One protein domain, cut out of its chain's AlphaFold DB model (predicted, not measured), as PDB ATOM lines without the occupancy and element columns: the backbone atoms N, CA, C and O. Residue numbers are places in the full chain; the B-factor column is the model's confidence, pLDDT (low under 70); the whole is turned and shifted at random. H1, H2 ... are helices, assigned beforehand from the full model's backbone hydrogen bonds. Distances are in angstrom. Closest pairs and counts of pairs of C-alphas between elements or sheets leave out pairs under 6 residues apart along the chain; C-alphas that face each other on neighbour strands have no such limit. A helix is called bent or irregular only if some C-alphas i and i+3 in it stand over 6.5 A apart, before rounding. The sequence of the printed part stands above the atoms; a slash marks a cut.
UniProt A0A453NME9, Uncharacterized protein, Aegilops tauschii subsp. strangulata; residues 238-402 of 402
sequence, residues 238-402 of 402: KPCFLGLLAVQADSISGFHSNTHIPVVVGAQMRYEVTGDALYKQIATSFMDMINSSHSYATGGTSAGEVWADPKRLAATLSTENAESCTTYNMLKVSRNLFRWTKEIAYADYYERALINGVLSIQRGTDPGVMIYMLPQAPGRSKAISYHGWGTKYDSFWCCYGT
ATOM      1  N   LYS A 238     340.143 227.762 297.731       94.62
ATOM      2  CA  LYS A 238     340.703 228.834 298.592       94.62
ATOM      3  C   LYS A 238     340.397 230.256 298.065       94.62
ATOM      4  O   LYS A 238     341.313 230.987 297.666       94.62
ATOM      5  N   PRO A 239     339.124 230.693 298.095       91.81
ATOM      6  CA  PRO A 239     338.689 231.934 297.449       91.81
ATOM      7  C   PRO A 239     339.413 233.192 297.948       91.81
ATOM      8  O   PRO A 239     339.611 234.109 297.161       91.81
ATOM      9  N   CYS A 240     339.858 233.242 299.210       90.00
ATOM     10  CA  CYS A 240     340.608 234.391 299.730       90.00
ATOM     11  C   CYS A 240     341.957 234.585 299.025       90.00
ATOM     12  O   CYS A 240     342.341 235.716 298.751       90.00
ATOM     13  N   PHE A 241     342.661 233.497 298.697       94.75
ATOM     14  CA  PHE A 241     343.929 233.576 297.973       94.75
ATOM     15  C   PHE A 241     343.695 233.849 296.482       94.75
ATOM     16  O   PHE A 241     344.249 234.801 295.935       94.75
ATOM     17  N   LEU A 242     342.822 233.074 295.828       95.69
ATOM     18  CA  LEU A 242     342.524 233.280 294.405       95.69
ATOM     19  C   LEU A 242     341.879 234.649 294.127       95.69
ATOM     20  O   LEU A 242     342.080 235.213 293.056       95.69
ATOM     21  N   GLY A 243     341.147 235.207 295.093       93.25
ATOM     22  CA  GLY A 243     340.566 236.544 295.013       93.25
ATOM     23  C   GLY A 243     341.612 237.658 294.902       93.25
ATOM     24  O   GLY A 243     341.389 238.609 294.158       93.25
ATOM     25  N   LEU A 244     342.773 237.520 295.558       91.81
ATOM     26  CA  LEU A 244     343.895 238.464 295.410       91.81
ATOM     27  C   LEU A 244     344.436 238.463 293.974       91.81
ATOM     28  O   LEU A 244     344.704 239.515 293.396       91.81
ATOM     29  N   LEU A 245     344.537 237.273 293.381       94.81
ATOM     30  CA  LEU A 245     344.993 237.100 292.003       94.81
ATOM     31  C   LEU A 245     343.953 237.599 290.990       94.81
ATOM     32  O   LEU A 245     344.315 238.158 289.960       94.81
ATOM     33  N   ALA A 246     342.662 237.452 291.300       93.50
ATOM     34  CA  ALA A 246     341.561 237.935 290.468       93.50
ATOM     35  C   ALA A 246     341.550 239.463 290.319       93.50
ATOM     36  O   ALA A 246     341.188 239.972 289.260       93.50
ATOM     37  N   VAL A 247     341.967 240.196 291.357       92.81
ATOM     38  CA  VAL A 247     342.122 241.661 291.308       92.81
ATOM     39  C   VAL A 247     343.501 242.104 290.800       92.81
ATOM     40  O   VAL A 247     343.791 243.297 290.813       92.81
ATOM     41  N   GLN A 248     344.339 241.163 290.344       89.50
ATOM     42  CA  GLN A 248     345.671 241.402 289.768       89.50
ATOM     43  C   GLN A 248     346.628 242.165 290.701       89.50
ATOM     44  O   GLN A 248     347.502 242.908 290.253       89.50
ATOM     45  N   ALA A 249     346.470 241.987 292.016       83.06
ATOM     46  CA  ALA A 249     347.324 242.623 293.011       83.06
ATOM     47  C   ALA A 249     348.539 241.738 293.334       83.06
ATOM     48  O   ALA A 249     348.375 240.598 293.768       83.06
ATOM     49  N   ASP A 250     349.759 242.274 293.194       85.31
ATOM     50  CA  ASP A 250     350.994 241.635 293.685       85.31
ATOM     51  C   ASP A 250     351.078 241.763 295.213       85.31
ATOM     52  O   ASP A 250     351.775 242.606 295.775       85.31
ATOM     53  N   SER A 251     350.237 240.983 295.891       90.56
ATOM     54  CA  SER A 251     350.076 240.953 297.351       90.56
ATOM     55  C   SER A 251     350.267 239.538 297.899       90.56
ATOM     56  O   SER A 251     349.613 239.144 298.862       90.56
ATOM     57  N   ILE A 252     351.158 238.769 297.262       94.88
ATOM     58  CA  ILE A 252     351.496 237.394 297.658       94.88
ATOM     59  C   ILE A 252     352.705 237.308 298.608       94.88
ATOM     60  O   ILE A 252     353.040 236.215 299.061       94.88
ATOM     61  N   SER A 253     353.354 238.437 298.927       95.44
ATOM     62  CA  SER A 253     354.443 238.488 299.917       95.44
ATOM     63  C   SER A 253     353.974 237.912 301.260       95.44
ATOM     64  O   SER A 253     352.859 238.181 301.712       95.44
ATOM     65  N   GLY A 254     354.809 237.081 301.881       95.56
ATOM     66  CA  GLY A 254     354.526 236.393 303.141       95.56
ATOM     67  C   GLY A 254     353.725 235.093 303.013       95.56
ATOM     68  O   GLY A 254     353.660 234.336 303.981       95.56
ATOM     69  N   PHE A 255     353.156 234.775 301.847       96.69
ATOM     70  CA  PHE A 255     352.526 233.471 301.639       96.69
ATOM     71  C   PHE A 255     353.579 232.380 301.396       96.69
ATOM     72  O   PHE A 255     354.530 232.567 300.633       96.69
ATOM     73  N   HIS A 256     353.365 231.209 302.004       97.62
ATOM     74  CA  HIS A 256     354.140 229.998 301.724       97.62
ATOM     75  C   HIS A 256     353.931 229.569 300.268       97.62
ATOM     76  O   HIS A 256     352.811 229.235 299.865       97.62
ATOM     77  N   SER A 257     354.987 229.600 299.460       97.62
ATOM     78  CA  SER A 257     354.887 229.515 298.006       97.62
ATOM     79  C   SER A 257     354.307 228.177 297.550       97.62
ATOM     80  O   SER A 257     353.335 228.142 296.791       97.62
ATOM     81  N   ASN A 258     354.842 227.061 298.053       97.56
ATOM     82  CA  ASN A 258     354.423 225.733 297.605       97.56
ATOM     83  C   ASN A 258     353.025 225.323 298.099       97.56
ATOM     84  O   ASN A 258     352.386 224.480 297.479       97.56
ATOM     85  N   THR A 259     352.492 225.980 299.133       96.81
ATOM     86  CA  THR A 259     351.086 225.796 299.538       96.81
ATOM     87  C   THR A 259     350.127 226.342 298.488       96.81
ATOM     88  O   THR A 259     349.028 225.819 298.305       96.81
ATOM     89  N   HIS A 260     350.522 227.416 297.805       98.19
ATOM     90  CA  HIS A 260     349.618 228.222 296.996       98.19
ATOM     91  C   HIS A 260     349.740 227.953 295.494       98.19
ATOM     92  O   HIS A 260     348.731 228.014 294.795       98.19
ATOM     93  N   ILE A 261     350.919 227.582 294.979       98.69
ATOM     94  CA  ILE A 261     351.069 227.246 293.549       98.69
ATOM     95  C   ILE A 261     350.141 226.081 293.131       98.69
ATOM     96  O   ILE A 261     349.456 226.223 292.119       98.69
ATOM     97  N   PRO A 262     350.013 224.962 293.880       98.62
ATOM     98  CA  PRO A 262     349.085 223.882 293.527       98.62
ATOM     99  C   PRO A 262     347.613 224.312 293.483       98.62
ATOM    100  O   PRO A 262     346.846 223.795 292.676       98.62
ATOM    101  N   VAL A 263     347.222 225.292 294.303       98.44
ATOM    102  CA  VAL A 263     345.870 225.870 294.282       98.44
ATOM    103  C   VAL A 263     345.634 226.598 292.959       98.44
ATOM    104  O   VAL A 263     344.549 226.481 292.389       98.44
ATOM    105  N   VAL A 264     346.655 227.290 292.432       98.69
ATOM    106  CA  VAL A 264     346.617 227.896 291.090       98.69
ATOM    107  C   VAL A 264     346.545 226.824 290.002       98.69
ATOM    108  O   VAL A 264     345.778 226.989 289.059       98.69
ATOM    109  N   VAL A 265     347.257 225.701 290.132       98.81
ATOM    110  CA  VAL A 265     347.118 224.573 289.188       98.81
ATOM    111  C   VAL A 265     345.675 224.049 289.180       98.81
ATOM    112  O   VAL A 265     345.089 223.878 288.114       98.81
ATOM    113  N   GLY A 266     345.039 223.900 290.343       98.69
ATOM    114  CA  GLY A 266     343.626 223.522 290.393       98.69
ATOM    115  C   GLY A 266     342.679 224.600 289.862       98.69
ATOM    116  O   GLY A 266     341.674 224.276 289.229       98.69
ATOM    117  N   ALA A 267     343.030 225.880 290.007       98.50
ATOM    118  CA  ALA A 267     342.326 226.978 289.351       98.50
ATOM    119  C   ALA A 267     342.416 226.861 287.815       98.50
ATOM    120  O   ALA A 267     341.428 227.090 287.115       98.50
ATOM    121  N   GLN A 268     343.564 226.434 287.282       98.56
ATOM    122  CA  GLN A 268     343.707 226.160 285.856       98.56
ATOM    123  C   GLN A 268     342.825 224.998 285.405       98.56
ATOM    124  O   GLN A 268     342.098 225.134 284.421       98.56
ATOM    125  N   MET A 269     342.811 223.899 286.161       98.12
ATOM    126  CA  MET A 269     341.934 222.767 285.865       98.12
ATOM    127  C   MET A 269     340.457 223.180 285.911       98.12
ATOM    128  O   MET A 269     339.675 222.796 285.041       98.12
ATOM    129  N   ARG A 270     340.061 224.047 286.854       97.38
ATOM    130  CA  ARG A 270     338.710 224.624 286.877       97.38
ATOM    131  C   ARG A 270     338.391 225.359 285.576       97.38
ATOM    132  O   ARG A 270     337.281 225.209 285.062       97.38
ATOM    133  N   TYR A 271     339.310 226.154 285.030       97.31
ATOM    134  CA  TYR A 271     339.080 226.802 283.735       97.31
ATOM    135  C   TYR A 271     338.854 225.768 282.625       97.31
ATOM    136  O   TYR A 271     337.867 225.892 281.901       97.31
ATOM    137  N   GLU A 272     339.680 224.720 282.544       95.75
ATOM    138  CA  GLU A 272     339.522 223.661 281.533       95.75
ATOM    139  C   GLU A 272     338.178 222.925 281.657       95.75
ATOM    140  O   GLU A 272     337.512 222.679 280.653       95.75
ATOM    141  N   VAL A 273     337.734 222.634 282.882       95.31
ATOM    142  CA  VAL A 273     336.467 221.930 283.147       95.31
ATOM    143  C   VAL A 273     335.239 222.810 282.901       95.31
ATOM    144  O   VAL A 273     334.194 222.328 282.464       95.31
ATOM    145  N   THR A 274     335.314 224.091 283.262       92.00
ATOM    146  CA  THR A 274     334.121 224.944 283.406       92.00
ATOM    147  C   THR A 274     333.997 226.033 282.344       92.00
ATOM    148  O   THR A 274     332.908 226.591 282.166       92.00
ATOM    149  N   GLY A 275     335.096 226.368 281.665       92.44
ATOM    150  CA  GLY A 275     335.196 227.514 280.762       92.44
ATOM    151  C   GLY A 275     335.112 228.876 281.464       92.44
ATOM    152  O   GLY A 275     334.855 229.883 280.805       92.44
ATOM    153  N   ASP A 276     335.268 228.939 282.792       92.88
ATOM    154  CA  ASP A 276     335.200 230.191 283.555       92.88
ATOM    155  C   ASP A 276     336.435 231.069 283.296       92.88
ATOM    156  O   ASP A 276     337.510 230.852 283.856       92.88
ATOM    157  N   ALA A 277     336.281 232.076 282.431       94.19
ATOM    158  CA  ALA A 277     337.371 232.944 281.990       94.19
ATOM    159  C   ALA A 277     338.073 233.700 283.133       94.19
ATOM    160  O   ALA A 277     339.237 234.071 282.973       94.19
ATOM    161  N   LEU A 278     337.419 233.887 284.288       95.25
ATOM    162  CA  LEU A 278     338.063 234.461 285.472       95.25
ATOM    163  C   LEU A 278     339.273 233.622 285.906       95.25
ATOM    164  O   LEU A 278     340.315 234.163 286.262       95.25
ATOM    165  N   TYR A 279     339.164 232.298 285.825       96.56
ATOM    166  CA  TYR A 279     340.212 231.380 286.262       96.56
ATOM    167  C   TYR A 279     341.395 231.333 285.294       96.56
ATOM    168  O   TYR A 279     342.537 231.189 285.729       96.56
ATOM    169  N   LYS A 280     341.146 231.572 283.999       95.75
ATOM    170  CA  LYS A 280     342.217 231.848 283.034       95.75
ATOM    171  C   LYS A 280     342.974 233.123 283.414       95.75
ATOM    172  O   LYS A 280     344.197 233.096 283.487       95.75
ATOM    173  N   GLN A 281     342.256 234.212 283.705       96.44
ATOM    174  CA  GLN A 281     342.863 235.496 284.083       96.44
ATOM    175  C   GLN A 281     343.667 235.401 285.385       96.44
ATOM    176  O   GLN A 281     344.771 235.933 285.447       96.44
ATOM    177  N   ILE A 282     343.153 234.689 286.393       97.50
ATOM    178  CA  ILE A 282     343.861 234.402 287.650       97.50
ATOM    179  C   ILE A 282     345.200 233.711 287.374       97.50
ATOM    180  O   ILE A 282     346.233 234.154 287.873       97.50
ATOM    181  N   ALA A 283     345.197 232.646 286.565       97.50
ATOM    182  CA  ALA A 283     346.405 231.880 286.276       97.50
ATOM    183  C   ALA A 283     347.437 232.688 285.474       97.50
ATOM    184  O   ALA A 283     348.623 232.648 285.797       97.50
ATOM    185  N   THR A 284     346.991 233.446 284.466       96.94
ATOM    186  CA  THR A 284     347.859 234.345 283.688       96.94
ATOM    187  C   THR A 284     348.473 235.422 284.583       96.94
ATOM    188  O   THR A 284     349.691 235.553 284.626       96.94
ATOM    189  N   SER A 285     347.655 236.108 285.389       96.19
ATOM    190  CA  SER A 285     348.124 237.178 286.286       96.19
ATOM    191  C   SER A 285     349.123 236.662 287.321       96.19
ATOM    192  O   SER A 285     350.109 237.329 287.629       96.19
ATOM    193  N   PHE A 286     348.896 235.456 287.847       98.06
ATOM    194  CA  PHE A 286     349.831 234.802 288.755       98.06
ATOM    195  C   PHE A 286     351.179 234.514 288.086       98.06
ATOM    196  O   PHE A 286     352.225 234.822 288.652       98.06
ATOM    197  N   MET A 287     351.169 233.953 286.876       97.62
ATOM    198  CA  MET A 287     352.396 233.670 286.134       97.62
ATOM    199  C   MET A 287     353.186 234.947 285.820       97.62
ATOM    200  O   MET A 287     354.400 234.983 286.030       97.62
ATOM    201  N   ASP A 288     352.502 236.004 285.380       95.38
ATOM    202  CA  ASP A 288     353.115 237.303 285.088       95.38
ATOM    203  C   ASP A 288     353.754 237.919 286.335       95.38
ATOM    204  O   ASP A 288     354.884 238.417 286.293       95.38
ATOM    205  N   MET A 289     353.066 237.832 287.474       95.62
ATOM    206  CA  MET A 289     353.578 238.264 288.770       95.62
ATOM    207  C   MET A 289     354.841 237.487 289.151       95.62
ATOM    208  O   MET A 289     355.895 238.084 289.361       95.62
ATOM    209  N   ILE A 290     354.794 236.151 289.149       96.88
ATOM    210  CA  ILE A 290     355.958 235.331 289.507       96.88
ATOM    211  C   ILE A 290     357.150 235.616 288.589       96.88
ATOM    212  O   ILE A 290     358.266 235.815 289.078       96.88
ATOM    213  N   ASN A 291     356.935 235.672 287.275       94.12
ATOM    214  CA  ASN A 291     358.009 235.882 286.306       94.12
ATOM    215  C   ASN A 291     358.610 237.297 286.387       94.12
ATOM    216  O   ASN A 291     359.808 237.462 286.160       94.12
ATOM    217  N   SER A 292     357.810 238.315 286.724       92.75
ATOM    218  CA  SER A 292     358.259 239.715 286.742       92.75
ATOM    219  C   SER A 292     358.828 240.194 288.080       92.75
ATOM    220  O   SER A 292     359.630 241.135 288.085       92.75
ATOM    221  N   SER A 293     358.432 239.594 289.209       93.88
ATOM    222  CA  SER A 293     358.780 240.119 290.536       93.88
ATOM    223  C   SER A 293     359.283 239.098 291.556       93.88
ATOM    224  O   SER A 293     359.883 239.543 292.539       93.88
ATOM    225  N   HIS A 294     359.134 237.785 291.323       96.19
ATOM    226  CA  HIS A 294     359.453 236.741 292.321       96.19
ATOM    227  C   HIS A 294     360.333 235.583 291.817       96.19
ATOM    228  O   HIS A 294     360.610 234.659 292.579       96.19
ATOM    229  N   SER A 295     360.829 235.625 290.578       95.75
ATOM    230  CA  SER A 295     361.675 234.559 290.012       95.75
ATOM    231  C   SER A 295     363.165 234.907 289.995       95.75
ATOM    232  O   SER A 295     363.559 236.000 289.584       95.75
ATOM    233  N   TYR A 296     364.013 233.951 290.377       95.81
ATOM    234  CA  TYR A 296     365.461 234.014 290.159       95.81
ATOM    235  C   TYR A 296     365.813 233.677 288.703       95.81
ATOM    236  O   TYR A 296     364.998 233.152 287.944       95.81
ATOM    237  N   ALA A 297     367.071 233.911 288.313       93.69
ATOM    238  CA  ALA A 297     367.567 233.599 286.968       93.69
ATOM    239  C   ALA A 297     367.431 232.108 286.591       93.69
ATOM    240  O   ALA A 297     367.315 231.775 285.415       93.69
ATOM    241  N   THR A 298     367.398 231.216 287.583       94.75
ATOM    242  CA  THR A 298     367.168 229.774 287.407       94.75
ATOM    243  C   THR A 298     365.709 229.418 287.101       94.75
ATOM    244  O   THR A 298     365.418 228.258 286.828       94.75
ATOM    245  N   GLY A 299     364.784 230.382 287.156       95.19
ATOM    246  CA  GLY A 299     363.341 230.180 286.993       95.19
ATOM    247  C   GLY A 299     362.603 229.781 288.277       95.19
ATOM    248  O   GLY A 299     361.376 229.831 288.297       95.19
ATOM    249  N   GLY A 300     363.325 229.427 289.347       95.94
ATOM    250  CA  GLY A 300     362.739 229.147 290.660       95.94
ATOM    251  C   GLY A 300     362.284 230.413 291.391       95.94
ATOM    252  O   GLY A 300     362.712 231.520 291.065       95.94
ATOM    253  N   THR A 301     361.447 230.247 292.413       97.00
ATOM    254  CA  THR A 301     360.893 231.325 293.253       97.00
ATOM    255  C   THR A 301     361.086 230.998 294.734       97.00
ATOM    256  O   THR A 301     361.444 229.878 295.066       97.00
ATOM    257  N   SER A 302     360.784 231.955 295.612       96.56
ATOM    258  CA  SER A 302     360.752 231.834 297.080       96.56
ATOM    259  C   SER A 302     362.105 231.916 297.796       96.56
ATOM    260  O   SER A 302     363.183 231.643 297.253       96.56
ATOM    261  N   ALA A 303     362.051 232.367 299.043       96.62
ATOM    262  CA  ALA A 303     363.165 232.399 299.976       96.62
ATOM    263  C   ALA A 303     362.655 231.956 301.348       96.62
ATOM    264  O   ALA A 303     361.686 232.519 301.843       96.62
ATOM    265  N   GLY A 304     363.274 230.933 301.934       96.50
ATOM    266  CA  GLY A 304     362.752 230.287 303.139       96.50
ATOM    267  C   GLY A 304     361.311 229.804 302.949       96.50
ATOM    268  O   GLY A 304     360.485 230.027 303.822       96.50
ATOM    269  N   GLU A 305     361.009 229.232 301.775       97.25
ATOM    270  CA  GLU A 305     359.689 228.696 301.379       97.25
ATOM    271  C   GLU A 305     358.566 229.731 301.193       97.25
ATOM    272  O   GLU A 305     357.471 229.388 300.745       97.25
ATOM    273  N   VAL A 306     358.827 231.012 301.453       97.44
ATOM    274  CA  VAL A 306     357.846 232.095 301.304       97.44
ATOM    275  C   VAL A 306     358.200 233.026 300.148       97.44
ATOM    276  O   VAL A 306     359.370 233.196 299.786       97.44
ATOM    277  N   TRP A 307     357.190 233.666 299.561       97.62
ATOM    278  CA  TRP A 307     357.440 234.812 298.686       97.62
ATOM    279  C   TRP A 307     357.841 236.019 299.530       97.62
ATOM    280  O   TRP A 307     357.181 236.346 300.513       97.62
ATOM    281  N   ALA A 308     358.937 236.668 299.148       94.75
ATOM    282  CA  ALA A 308     359.368 237.925 299.742       94.75
ATOM    283  C   ALA A 308     358.717 239.113 299.018       94.75
ATOM    284  O   ALA A 308     357.908 238.936 298.111       94.75
ATOM    285  N   ASP A 309     359.095 240.335 299.393       94.25
ATOM    286  CA  ASP A 309     358.588 241.530 298.725       94.25
ATOM    287  C   ASP A 309     358.948 241.556 297.228       94.25
ATOM    288  O   ASP A 309     360.074 241.204 296.839       94.25
ATOM    289  N   PRO A 310     358.020 242.011 296.369       94.00
ATOM    290  CA  PRO A 310     358.202 241.962 294.927       94.00
ATOM    291  C   PRO A 310     359.397 242.806 294.484       94.00
ATOM    292  O   PRO A 310     359.625 243.914 294.976       94.00
ATOM    293  N   LYS A 311     360.160 242.299 293.506       92.88
ATOM    294  CA  LYS A 311     361.341 242.975 292.928       92.88
ATOM    295  C   LYS A 311     362.464 243.231 293.949       92.88
ATOM    296  O   LYS A 311     363.302 244.112 293.749       92.88
ATOM    297  N   ARG A 312     362.518 242.449 295.036       93.62
ATOM    298  CA  ARG A 312     363.550 242.535 296.089       93.62
ATOM    299  C   ARG A 312     364.405 241.267 296.225       93.62
ATOM    300  O   ARG A 312     365.121 241.138 297.212       93.62
ATOM    301  N   LEU A 313     364.419 240.382 295.220       92.44
ATOM    302  CA  LEU A 313     365.136 239.092 295.263       92.44
ATOM    303  C   LEU A 313     366.635 239.194 295.599       92.44
ATOM    304  O   LEU A 313     367.205 238.282 296.186       92.44
ATOM    305  N   ALA A 314     367.302 240.297 295.252       93.31
ATOM    306  CA  ALA A 314     368.714 240.477 295.599       93.31
ATOM    307  C   ALA A 314     368.947 240.479 297.125       93.31
ATOM    308  O   ALA A 314     369.995 240.040 297.590       93.31
ATOM    309  N   ALA A 315     367.962 240.942 297.903       93.88
ATOM    310  CA  ALA A 315     368.028 240.975 299.362       93.88
ATOM    311  C   ALA A 315     367.766 239.605 300.008       93.88
ATOM    312  O   ALA A 315     368.035 239.435 301.194       93.88
ATOM    313  N   THR A 316     367.247 238.636 299.249       93.75
ATOM    314  CA  THR A 316     366.903 237.300 299.748       93.75
ATOM    315  C   THR A 316     367.953 236.246 299.404       93.75
ATOM    316  O   THR A 316     367.810 235.097 299.826       93.75
ATOM    317  N   LEU A 317     369.004 236.609 298.654       95.75
ATOM    318  CA  LEU A 317     370.058 235.690 298.220       95.75
ATOM    319  C   LEU A 317     370.749 235.042 299.426       95.75
ATOM    320  O   LEU A 317     371.483 235.679 300.180       95.75
ATOM    321  N   SER A 318     370.518 233.746 299.589       96.12
ATOM    322  CA  SER A 318     370.990 232.924 300.696       96.12
ATOM    323  C   SER A 318     371.151 231.462 300.251       96.12
ATOM    324  O   SER A 318     371.296 231.158 299.061       96.12
ATOM    325  N   THR A 319     371.191 230.546 301.217       96.62
ATOM    326  CA  THR A 319     371.156 229.100 300.968       96.62
ATOM    327  C   THR A 319     369.752 228.516 300.943       96.62
ATOM    328  O   THR A 319     369.575 227.407 300.450       96.62
ATOM    329  N   GLU A 320     368.759 229.272 301.409       97.12
ATOM    330  CA  GLU A 320     367.368 228.838 301.506       97.12
ATOM    331  C   GLU A 320     366.542 229.549 300.433       97.12
ATOM    332  O   GLU A 320     365.710 230.407 300.718       97.12
ATOM    333  N   ASN A 321     366.830 229.272 299.166       96.50
ATOM    334  CA  ASN A 321     366.127 229.870 298.035       96.50
ATOM    335  C   ASN A 321     365.655 228.796 297.067       96.50
ATOM    336  O   ASN A 321     366.242 227.715 297.027       96.50
ATOM    337  N   ALA A 322     364.673 229.149 296.234       96.44
ATOM    338  CA  ALA A 322     364.261 228.333 295.097       96.44
ATOM    339  C   ALA A 322     363.987 226.879 295.505       96.44
ATOM    340  O   ALA A 322     364.634 225.956 295.016       96.44
ATOM    341  N   GLU A 323     363.040 226.695 296.433       97.69
ATOM    342  CA  GLU A 323     362.564 225.365 296.820       97.69
ATOM    343  C   GLU A 323     362.151 224.577 295.566       97.69
ATOM    344  O   GLU A 323     361.400 225.071 294.715       97.69
ATOM    345  N   SER A 324     362.603 223.328 295.463       97.25
ATOM    346  CA  SER A 324     362.407 222.501 294.267       97.25
ATOM    347  C   SER A 324     360.924 222.266 293.938       97.25
ATOM    348  O   SER A 324     360.539 222.357 292.768       97.25
ATOM    349  N   CYS A 325     360.065 222.072 294.949       97.81
ATOM    350  CA  CYS A 325     358.618 221.900 294.758       97.81
ATOM    351  C   CYS A 325     357.966 223.090 294.051       97.81
ATOM    352  O   CYS A 325     357.099 222.910 293.190       97.81
ATOM    353  N   THR A 326     358.392 224.312 294.390       98.12
ATOM    354  CA  THR A 326     357.840 225.527 293.779       98.12
ATOM    355  C   THR A 326     358.141 225.558 292.288       98.12
ATOM    356  O   THR A 326     357.247 225.815 291.486       98.12
ATOM    357  N   THR A 327     359.366 225.193 291.903       98.12
ATOM    358  CA  THR A 327     359.785 225.130 290.500       98.12
ATOM    359  C   THR A 327     358.973 224.082 289.745       98.12
ATOM    360  O   THR A 327     358.409 224.381 288.696       98.12
ATOM    361  N   TYR A 328     358.834 222.875 290.296       98.19
ATOM    362  CA  TYR A 328     358.022 221.821 289.686       98.19
ATOM    363  C   TYR A 328     356.556 222.230 289.493       98.19
ATOM    364  O   TYR A 328     355.983 222.010 288.423       98.19
ATOM    365  N   ASN A 329     355.926 222.840 290.499       98.62
ATOM    366  CA  ASN A 329     354.530 223.252 290.372       98.62
ATOM    367  C   ASN A 329     354.380 224.444 289.410       98.62
ATOM    368  O   ASN A 329     353.409 224.489 288.655       98.62
ATOM    369  N   MET A 330     355.361 225.350 289.340       98.56
ATOM    370  CA  MET A 330     355.383 226.413 288.331       98.56
ATOM    371  C   MET A 330     355.532 225.877 286.903       98.56
ATOM    372  O   MET A 330     354.945 226.450 285.984       98.56
ATOM    373  N   LEU A 331     356.235 224.756 286.697       98.62
ATOM    374  CA  LEU A 331     356.251 224.082 285.394       98.62
ATOM    375  C   LEU A 331     354.835 223.663 284.970       98.62
ATOM    376  O   LEU A 331     354.459 223.873 283.820       98.62
ATOM    377  N   LYS A 332     354.003 223.143 285.885       98.56
ATOM    378  CA  LYS A 332     352.593 222.834 285.570       98.56
ATOM    379  C   LYS A 332     351.817 224.089 285.168       98.56
ATOM    380  O   LYS A 332     351.118 224.064 284.156       98.56
ATOM    381  N   VAL A 333     351.993 225.183 285.917       98.75
ATOM    382  CA  VAL A 333     351.345 226.471 285.622       98.75
ATOM    383  C   VAL A 333     351.705 226.953 284.218       98.75
ATOM    384  O   VAL A 333     350.812 227.213 283.408       98.75
ATOM    385  N   SER A 334     353.001 227.009 283.912       98.56
ATOM    386  CA  SER A 334     353.516 227.419 282.604       98.56
ATOM    387  C   SER A 334     353.020 226.500 281.476       98.56
ATOM    388  O   SER A 334     352.537 226.998 280.459       98.56
ATOM    389  N   ARG A 335     353.038 225.170 281.661       98.31
ATOM    390  CA  ARG A 335     352.568 224.211 280.645       98.31
ATOM    391  C   ARG A 335     351.102 224.406 280.290       98.31
ATOM    392  O   ARG A 335     350.762 224.419 279.110       98.31
ATOM    393  N   ASN A 336     350.238 224.574 281.287       98.12
ATOM    394  CA  ASN A 336     348.812 224.791 281.048       98.12
ATOM    395  C   ASN A 336     348.564 226.119 280.321       98.12
ATOM    396  O   ASN A 336     347.812 226.154 279.350       98.12
ATOM    397  N   LEU A 337     349.271 227.192 280.694       98.19
ATOM    398  CA  LEU A 337     349.187 228.466 279.971       98.19
ATOM    399  C   LEU A 337     349.673 228.338 278.525       98.19
ATOM    400  O   LEU A 337     349.002 228.839 277.620       98.19
ATOM    401  N   PHE A 338     350.765 227.612 278.281       98.12
ATOM    402  CA  PHE A 338     351.229 227.316 276.927       98.12
ATOM    403  C   PHE A 338     350.178 226.539 276.124       98.12
ATOM    404  O   PHE A 338     349.873 226.914 274.993       98.12
ATOM    405  N   ARG A 339     349.556 225.509 276.716       97.31
ATOM    406  CA  ARG A 339     348.498 224.721 276.062       97.31
ATOM    407  C   ARG A 339     347.314 225.578 275.620       97.31
ATOM    408  O   ARG A 339     346.749 225.325 274.557       97.31
ATOM    409  N   TRP A 340     346.937 226.579 276.410       96.12
ATOM    410  CA  TRP A 340     345.786 227.432 276.106       96.12
ATOM    411  C   TRP A 340     346.104 228.560 275.129       96.12
ATOM    412  O   TRP A 340     345.274 228.899 274.288       96.12
ATOM    413  N   THR A 341     347.265 229.194 275.293       95.81
ATOM    414  CA  THR A 341     347.608 230.457 274.619       95.81
ATOM    415  C   THR A 341     348.508 230.261 273.413       95.81
ATOM    416  O   THR A 341     348.478 231.078 272.499       95.81
ATOM    417  N   LYS A 342     349.292 229.175 273.399       96.38
ATOM    418  CA  LYS A 342     350.345 228.908 272.411       96.38
ATOM    419  C   LYS A 342     351.454 229.973 272.421       96.38
ATOM    420  O   LYS A 342     352.249 230.049 271.488       96.38
ATOM    421  N   GLU A 343     351.532 230.787 273.476       97.00
ATOM    422  CA  GLU A 343     352.551 231.824 273.618       97.00
ATOM    423  C   GLU A 343     353.891 231.218 274.037       97.00
ATOM    424  O   GLU A 343     354.025 230.616 275.105       97.00
ATOM    425  N   ILE A 344     354.907 231.421 273.197       97.44
ATOM    426  CA  ILE A 344     356.249 230.853 273.376       97.44
ATOM    427  C   ILE A 344     356.911 231.303 274.684       97.44
ATOM    428  O   ILE A 344     357.657 230.529 275.269       97.44
ATOM    429  N   ALA A 345     356.558 232.475 275.219       96.69
ATOM    430  CA  ALA A 345     357.080 232.954 276.499       96.69
ATOM    431  C   ALA A 345     356.864 231.956 277.656       96.69
ATOM    432  O   ALA A 345     357.707 231.842 278.551       96.69
ATOM    433  N   TYR A 346     355.765 231.191 277.640       98.19
ATOM    434  CA  TYR A 346     355.540 230.144 278.637       98.19
ATOM    435  C   TYR A 346     356.472 228.948 278.429       98.19
ATOM    436  O   TYR A 346     356.976 228.413 279.416       98.19
ATOM    437  N   ALA A 347     356.747 228.563 277.180       97.88
ATOM    438  CA  ALA A 347     357.714 227.516 276.857       97.88
ATOM    439  C   ALA A 347     359.155 227.937 277.213       97.88
ATOM    440  O   ALA A 347     359.883 227.137 277.798       97.88
ATOM    441  N   ASP A 348     359.527 229.200 276.979       97.81
ATOM    442  CA  ASP A 348     360.831 229.760 277.367       97.81
ATOM    443  C   ASP A 348     361.032 229.709 278.890       97.81
ATOM    444  O   ASP A 348     362.090 229.310 279.389       97.81
ATOM    445  N   TYR A 349     359.996 230.067 279.662       98.06
ATOM    446  CA  TYR A 349     360.028 229.888 281.114       98.06
ATOM    447  C   TYR A 349     360.204 228.413 281.490       98.06
ATOM    448  O   TYR A 349     361.024 228.103 282.360       98.06
ATOM    449  N   TYR A 350     359.444 227.516 280.850       98.44
ATOM    450  CA  TYR A 350     359.479 226.080 281.131       98.44
ATOM    451  C   TYR A 350     360.885 225.516 280.917       98.44
ATOM    452  O   TYR A 350     361.406 224.825 281.791       98.44
ATOM    453  N   GLU A 351     361.525 225.846 279.793       98.06
ATOM    454  CA  GLU A 351     362.894 225.431 279.487       98.06
ATOM    455  C   GLU A 351     363.877 225.932 280.552       98.06
ATOM    456  O   GLU A 351     364.624 225.139 281.138       98.06
ATOM    457  N   ARG A 352     363.835 227.233 280.869       97.75
ATOM    458  CA  ARG A 352     364.724 227.848 281.862       97.75
ATOM    459  C   ARG A 352     364.595 227.183 283.233       97.75
ATOM    460  O   ARG A 352     365.618 226.837 283.828       97.75
ATOM    461  N   ALA A 353     363.367 226.992 283.715       97.88
ATOM    462  CA  ALA A 353     363.079 226.390 285.015       97.88
ATOM    463  C   ALA A 353     363.399 224.884 285.056       97.88
ATOM    464  O   ALA A 353     363.903 224.385 286.064       97.88
ATOM    465  N   LEU A 354     363.172 224.156 283.959       97.75
ATOM    466  CA  LEU A 354     363.508 222.737 283.854       97.75
ATOM    467  C   LEU A 354     365.025 222.521 283.903       97.75
ATOM    468  O   LEU A 354     365.503 221.719 284.703       97.75
ATOM    469  N   ILE A 355     365.779 223.229 283.061       96.38
ATOM    470  CA  ILE A 355     367.222 223.009 282.909       96.38
ATOM    471  C   ILE A 355     367.988 223.492 284.144       96.38
ATOM    472  O   ILE A 355     368.857 222.783 284.650       96.38
ATOM    473  N   ASN A 356     367.669 224.686 284.645       95.94
ATOM    474  CA  ASN A 356     368.434 225.295 285.735       95.94
ATOM    475  C   ASN A 356     367.883 224.930 287.116       95.94
ATOM    476  O   ASN A 356     368.654 224.742 288.058       95.94
ATOM    477  N   GLY A 357     366.561 224.838 287.247       94.38
ATOM    478  CA  GLY A 357     365.895 224.463 288.485       94.38
ATOM    479  C   GLY A 357     365.912 222.954 288.675       94.38
ATOM    480  O   GLY A 357     366.696 222.455 289.473       94.38
ATOM    481  N   VAL A 358     365.097 222.233 287.900       95.75
ATOM    482  CA  VAL A 358     364.781 220.809 288.135       95.75
ATOM    483  C   VAL A 358     365.949 219.864 287.849       95.75
ATOM    484  O   VAL A 358     366.318 219.087 288.722       95.75
ATOM    485  N   LEU A 359     366.585 219.921 286.675       95.50
ATOM    486  CA  LEU A 359     367.689 218.996 286.346       95.50
ATOM    487  C   LEU A 359     368.891 219.145 287.281       95.50
ATOM    488  O   LEU A 359     369.722 218.248 287.388       95.50
ATOM    489  N   SER A 360     368.993 220.283 287.961       93.31
ATOM    490  CA  SER A 360     370.121 220.591 288.819       93.31
ATOM    491  C   SER A 360     369.962 220.048 290.250       93.31
ATOM    492  O   SER A 360     370.925 220.120 291.023       93.31
ATOM    493  N   ILE A 361     368.793 219.513 290.628       94.69
ATOM    494  CA  ILE A 361     368.520 219.106 292.020       94.69
ATOM    495  C   ILE A 361     369.070 217.726 292.377       94.69
ATOM    496  O   ILE A 361     369.279 217.440 293.554       94.69
ATOM    497  N   GLN A 362     369.309 216.869 291.386       95.81
ATOM    498  CA  GLN A 362     369.865 215.534 291.586       95.81
ATOM    499  C   GLN A 362     371.395 215.598 291.676       95.81
ATOM    500  O   GLN A 362     372.054 216.303 290.905       95.81
ATOM    501  N   ARG A 363     371.988 214.853 292.614       95.06
ATOM    502  CA  ARG A 363     373.445 214.792 292.772       95.06
ATOM    503  C   ARG A 363     374.075 213.860 291.739       95.06
ATOM    504  O   ARG A 363     374.342 212.698 292.023       95.06
ATOM    505  N   GLY A 364     374.358 214.380 290.548       92.88
ATOM    506  CA  GLY A 364     375.001 213.593 289.493       92.88
ATOM    507  C   GLY A 364     374.198 212.325 289.185       92.88
ATOM    508  O   GLY A 364     373.023 212.419 288.855       92.88
ATOM    509  N   THR A 365     374.827 211.156 289.320       95.94
ATOM    510  CA  THR A 365     374.191 209.836 289.142       95.94
ATOM    511  C   THR A 365     373.943 209.109 290.462       95.94
ATOM    512  O   THR A 365     373.820 207.890 290.464       95.94
ATOM    513  N   ASP A 366     373.923 209.811 291.597       97.38
ATOM    514  CA  ASP A 366     373.654 209.188 292.892       97.38
ATOM    515  C   ASP A 366     372.129 209.021 293.068       97.38
ATOM    516  O   ASP A 366     371.427 210.014 293.311       97.38
ATOM    517  N   PRO A 367     371.569 207.796 292.982       97.31
ATOM    518  CA  PRO A 367     370.127 207.603 293.110       97.31
ATOM    519  C   PRO A 367     369.660 208.011 294.509       97.31
ATOM    520  O   PRO A 367     370.238 207.589 295.513       97.31
ATOM    521  N   GLY A 368     368.601 208.819 294.584       96.25
ATOM    522  CA  GLY A 368     367.995 209.229 295.856       96.25
ATOM    523  C   GLY A 368     368.774 210.268 296.654       96.25
ATOM    524  O   GLY A 368     368.550 210.393 297.859       96.25
ATOM    525  N   VAL A 369     369.702 210.991 296.024       97.56
ATOM    526  CA  VAL A 369     370.430 212.098 296.653       97.56
ATOM    527  C   VAL A 369     370.056 213.392 295.938       97.56
ATOM    528  O   VAL A 369     370.537 213.678 294.841       97.56
ATOM    529  N   MET A 370     369.158 214.157 296.554       96.81
ATOM    530  CA  MET A 370     368.580 215.378 295.992       96.81
ATOM    531  C   MET A 370     368.663 216.526 297.001       96.81
ATOM    532  O   MET A 370     368.747 216.292 298.210       96.81
ATOM    533  N   ILE A 371     368.661 217.764 296.513       97.00
ATOM    534  CA  ILE A 371     368.516 218.957 297.359       97.00
ATOM    535  C   ILE A 371     367.049 219.342 297.541       97.00
ATOM    536  O   ILE A 371     366.205 219.062 296.697       97.00
ATOM    537  N   TYR A 372     366.773 220.039 298.641       97.44
ATOM    538  CA  TYR A 372     365.490 220.701 298.877       97.44
ATOM    539  C   TYR A 372     365.491 222.120 298.286       97.44
ATOM    540  O   TYR A 372     364.700 222.450 297.402       97.44
ATOM    541  N   MET A 373     366.441 222.936 298.749       97.31
ATOM    542  CA  MET A 373     366.668 224.316 298.321       97.31
ATOM    543  C   MET A 373     367.762 224.382 297.263       97.31
ATOM    544  O   MET A 373     368.752 223.654 297.358       97.31
ATOM    545  N   LEU A 374     367.625 225.306 296.313       96.56
ATOM    546  CA  LEU A 374     368.649 225.652 295.334       96.56
ATOM    547  C   LEU A 374     369.280 227.013 295.703       96.56
ATOM    548  O   LEU A 374     368.766 228.053 295.278       96.56
ATOM    549  N   PRO A 375     370.400 227.035 296.464       96.19
ATOM    550  CA  PRO A 375     371.070 228.265 296.889       96.19
ATOM    551  C   PRO A 375     371.320 229.248 295.744       96.19
ATOM    552  O   PRO A 375     371.835 228.856 294.695       96.19
ATOM    553  N   GLN A 376     371.006 230.526 295.968       96.00
ATOM    554  CA  GLN A 376     371.236 231.603 294.992       96.00
ATOM    555  C   GLN A 376     372.335 232.580 295.439       96.00
ATOM    556  O   GLN A 376     372.772 233.426 294.659       96.00
ATOM    557  N   ALA A 377     372.815 232.478 296.685       95.50
ATOM    558  CA  ALA A 377     373.895 233.324 297.182       95.50
ATOM    559  C   ALA A 377     375.248 233.047 296.484       95.50
ATOM    560  O   ALA A 377     375.649 231.883 296.355       95.50
ATOM    561  N   PRO A 378     376.009 234.098 296.111       94.06
ATOM    562  CA  PRO A 378     377.332 233.950 295.510       94.06
ATOM    563  C   PRO A 378     378.290 233.124 296.379       94.06
ATOM    564  O   PRO A 378     378.368 233.308 297.593       94.06
ATOM    565  N   GLY A 379     379.043 232.216 295.750       93.69
ATOM    566  CA  GLY A 379     380.061 231.401 296.423       93.69
ATOM    567  C   GLY A 379     379.515 230.324 297.368       93.69
ATOM    568  O   GLY A 379     380.291 229.730 298.118       93.69
ATOM    569  N   ARG A 380     378.202 230.054 297.364       93.44
ATOM    570  CA  ARG A 380     377.595 228.995 298.182       93.44
ATOM    571  C   ARG A 380     377.463 227.687 297.408       93.44
ATOM    572  O   ARG A 380     377.321 227.662 296.191       93.44
ATOM    573  N   SER A 381     377.523 226.587 298.152       93.44
ATOM    574  CA  SER A 381     377.375 225.229 297.632       93.44
ATOM    575  C   SER A 381     375.958 224.716 297.866       93.44
ATOM    576  O   SER A 381     375.388 224.974 298.922       93.44
ATOM    577  N   LYS A 382     375.444 223.896 296.940       92.00
ATOM    578  CA  LYS A 382     374.203 223.111 297.108       92.00
ATOM    579  C   LYS A 382     374.228 222.200 298.340       92.00
ATOM    580  O   LYS A 382     373.185 221.864 298.877       92.00
ATOM    581  N   ALA A 383     375.421 221.824 298.803       92.19
ATOM    582  CA  ALA A 383     375.594 221.033 300.019       92.19
ATOM    583  C   ALA A 383     375.345 221.830 301.312       92.19
ATOM    584  O   ALA A 383     375.252 221.230 302.377       92.19
ATOM    585  N   ILE A 384     375.303 223.164 301.236       91.94
ATOM    586  CA  ILE A 384     375.168 224.054 302.388       91.94
ATOM    587  C   ILE A 384     373.802 224.726 302.281       91.94
ATOM    588  O   ILE A 384     373.688 225.789 301.683       91.94
ATOM    589  N   SER A 385     372.792 224.088 302.859       93.31
ATOM    590  CA  SER A 385     371.454 224.618 303.150       93.31
ATOM    591  C   SER A 385     370.945 223.954 304.432       93.31
ATOM    592  O   SER A 385     371.630 223.078 304.968       93.31
ATOM    593  N   TYR A 386     369.773 224.341 304.935       95.25
ATOM    594  CA  TYR A 386     369.175 223.722 306.124       95.25
ATOM    595  C   TYR A 386     369.055 222.195 305.976       95.25
ATOM    596  O   TYR A 386     369.377 221.446 306.895       95.25
ATOM    597  N   HIS A 387     368.656 221.743 304.786       94.56
ATOM    598  CA  HIS A 387     368.506 220.327 304.452       94.56
ATOM    599  C   HIS A 387     369.771 219.691 303.855       94.56
ATOM    600  O   HIS A 387     369.986 218.489 304.010       94.56
ATOM    601  N   GLY A 388     370.612 220.472 303.170       95.25
ATOM    602  CA  GLY A 388     371.763 219.964 302.429       95.25
ATOM    603  C   GLY A 388     371.371 218.946 301.350       95.25
ATOM    604  O   GLY A 388     370.295 219.018 300.753       95.25
ATOM    605  N   TRP A 389     372.265 217.987 301.096       96.88
ATOM    606  CA  TRP A 389     371.944 216.809 300.290       96.88
ATOM    607  C   TRP A 389     371.168 215.806 301.132       96.88
ATOM    608  O   TRP A 389     371.636 215.405 302.199       96.88
ATOM    609  N   GLY A 390     370.019 215.365 300.633       96.69
ATOM    610  CA  GLY A 390     369.254 214.329 301.300       96.69
ATOM    611  C   GLY A 390     369.885 212.941 301.202       96.69
ATOM    612  O   GLY A 390     370.949 212.722 300.617       96.69
ATOM    613  N   THR A 391     369.197 211.980 301.801       97.06
ATOM    614  CA  THR A 391     369.614 210.586 301.894       97.06
ATOM    615  C   THR A 391     368.570 209.670 301.274       97.06
ATOM    616  O   THR A 391     367.386 209.996 301.190       97.06
ATOM    617  N   LYS A 392     369.015 208.476 300.878       96.81
ATOM    618  CA  LYS A 392     368.182 207.489 300.183       96.81
ATOM    619  C   LYS A 392     366.972 207.038 301.008       96.81
ATOM    620  O   LYS A 392     365.941 206.724 300.419       96.81
ATOM    621  N   TYR A 393     367.108 206.981 302.336       97.38
ATOM    622  CA  TYR A 393     366.157 206.299 303.222       97.38
ATOM    623  C   TYR A 393     365.697 207.114 304.441       97.38
ATOM    624  O   TYR A 393     364.884 206.600 305.213       97.38
ATOM    625  N   ASP A 394     366.173 208.351 304.620       96.38
ATOM    626  CA  ASP A 394     365.899 209.136 305.834       96.38
ATOM    627  C   ASP A 394     365.563 210.614 305.564       96.38
ATOM    628  O   ASP A 394     365.447 211.395 306.504       96.38
ATOM    629  N   SER A 395     365.396 211.022 304.299       96.31
ATOM    630  CA  SER A 395     364.974 212.388 303.948       96.31
ATOM    631  C   SER A 395     363.468 212.474 303.728       96.31
ATOM    632  O   SER A 395     362.752 212.986 304.587       96.31
ATOM    633  N   PHE A 396     362.994 211.958 302.588       97.12
ATOM    634  CA  PHE A 396     361.577 211.928 302.206       97.12
ATOM    635  C   PHE A 396     360.845 213.265 302.362       97.12
ATOM    636  O   PHE A 396     359.668 213.300 302.674       97.12
ATOM    637  N   TRP A 397     361.528 214.382 302.134       97.69
ATOM    638  CA  TRP A 397     360.908 215.701 302.187       97.69
ATOM    639  C   TRP A 397     359.889 215.912 301.051       97.69
ATOM    640  O   TRP A 397     359.819 215.119 300.109       97.69
ATOM    641  N   CYS A 398     359.122 217.006 301.062       97.25
ATOM    642  CA  CYS A 398     358.223 217.333 299.944       97.25
ATOM    643  C   CYS A 398     358.969 217.406 298.594       97.25
ATOM    644  O   CYS A 398     358.463 216.881 297.599       97.25
ATOM    645  N   CYS A 399     360.197 217.943 298.582       96.81
ATOM    646  CA  CYS A 399     361.070 218.017 297.403       96.81
ATOM    647  C   CYS A 399     361.587 216.653 296.928       96.81
ATOM    648  O   CYS A 399     362.036 216.549 295.799       96.81
ATOM    649  N   TYR A 400     361.560 215.623 297.780       95.75
ATOM    650  CA  TYR A 400     361.886 214.250 297.380       95.75
ATOM    651  C   TYR A 400     360.711 213.569 296.679       95.75
ATOM    652  O   TYR A 400     360.916 212.706 295.833       95.75
ATOM    653  N   GLY A 401     359.484 213.894 297.093       95.00
ATOM    654  CA  GLY A 401     358.290 213.351 296.455       95.00
ATOM    655  C   GLY A 401     357.988 214.009 295.106       95.00
ATOM    656  O   GLY A 401     357.554 213.339 294.176       95.00
ATOM    657  N   THR A 402     358.225 215.316 295.027       90.88
ATOM    658  CA  THR A 402     358.058 216.137 293.822       90.88
ATOM    659  C   THR A 402     359.061 215.745 292.742       90.88
ATOM    660  O   THR A 402     358.627 215.574 291.576       90.88
TER     661      THR A 402
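AT A GLANCE: This is residues 238 to 402 of the 402 residues of an uncharacterized protein of Aegilops tauschii subsp. strangulata (UniProt A0A453NME9). Two helical hairpins, H2 with H3 and H5 with H6, pack side by side through H2 and H5, with H1 crossing the first hairpin. Beyond the end where H5 begins and H6 ends, the long looped stretch of residues 359 to 397 makes a head with no named element. The printed part has 165 residues with seven named helices, H1 to H7, no named strand, and is all helix. It is compact, with a radius of gyration of the C-alphas of 15.8 A and spans of 44 by 31 by 29 A.

IN THESE COORDINATES: H1, residues 239 to 246, begins at C-alpha 239 (338.689, 231.934, 297.449). H2, residues 257 to 274, is 25.8 A long and only just irregular: C-alphas 259 and 262 are 6.6 A apart. H3, residues 277 to 294, is 24.7 A long, and H4 is residues 313 to 316. H5, residues 324 to 341, is 25.9 A long, and H6, residues 344 to 358, 19.8 A. H7, residues 398 to 401, ends at C-alpha 401 (358.290, 213.351, 296.455).

HOW THE PARTS SIT: H5 is the hub, touching four helices. It touches H6 at a shallow tilt of 18 degrees, opposite ways, with the C-alphas of Ser 334 and Tyr 346 closest at 5.2 A. It touches H2 at 24 degrees, a shallow tilt, the same way; the C-alphas of Asn 258 and Thr 326 are closest, 5.1 A apart. Residues 333 to 337 of H5 alone touch H3, closest at the C-alphas of Leu 337 and Thr 284, 7.1 A. H5 and H7 only just touch, with 3 pairs of C-alphas within 8 A, closest Cys 325 and Cys 399 at 5.3 A. H1 touches H3 about perpendicular, at 76 degrees, with the C-alphas of Ala 246 and Ile 282 5.1 A apart. H4 is close to but not clearly touching H3; the closest C-alphas, of Leu 313 and His 294, are 6.8 A apart. In H3, H5 and H6 every O i to N i+4 pair is within hydrogen-bond range, against 2 of 4 in H1 and 12 of 14 in H2; H4 and H7 are too short for such a pair.

THE WHOLE: The C-alphas farthest apart, of Thr 274 and Gly 379, are 48.2 A apart. The printed part has no cut; the links H3 to H4 and H6 to H7 are long. No printed residue is under 70 in pLDDT.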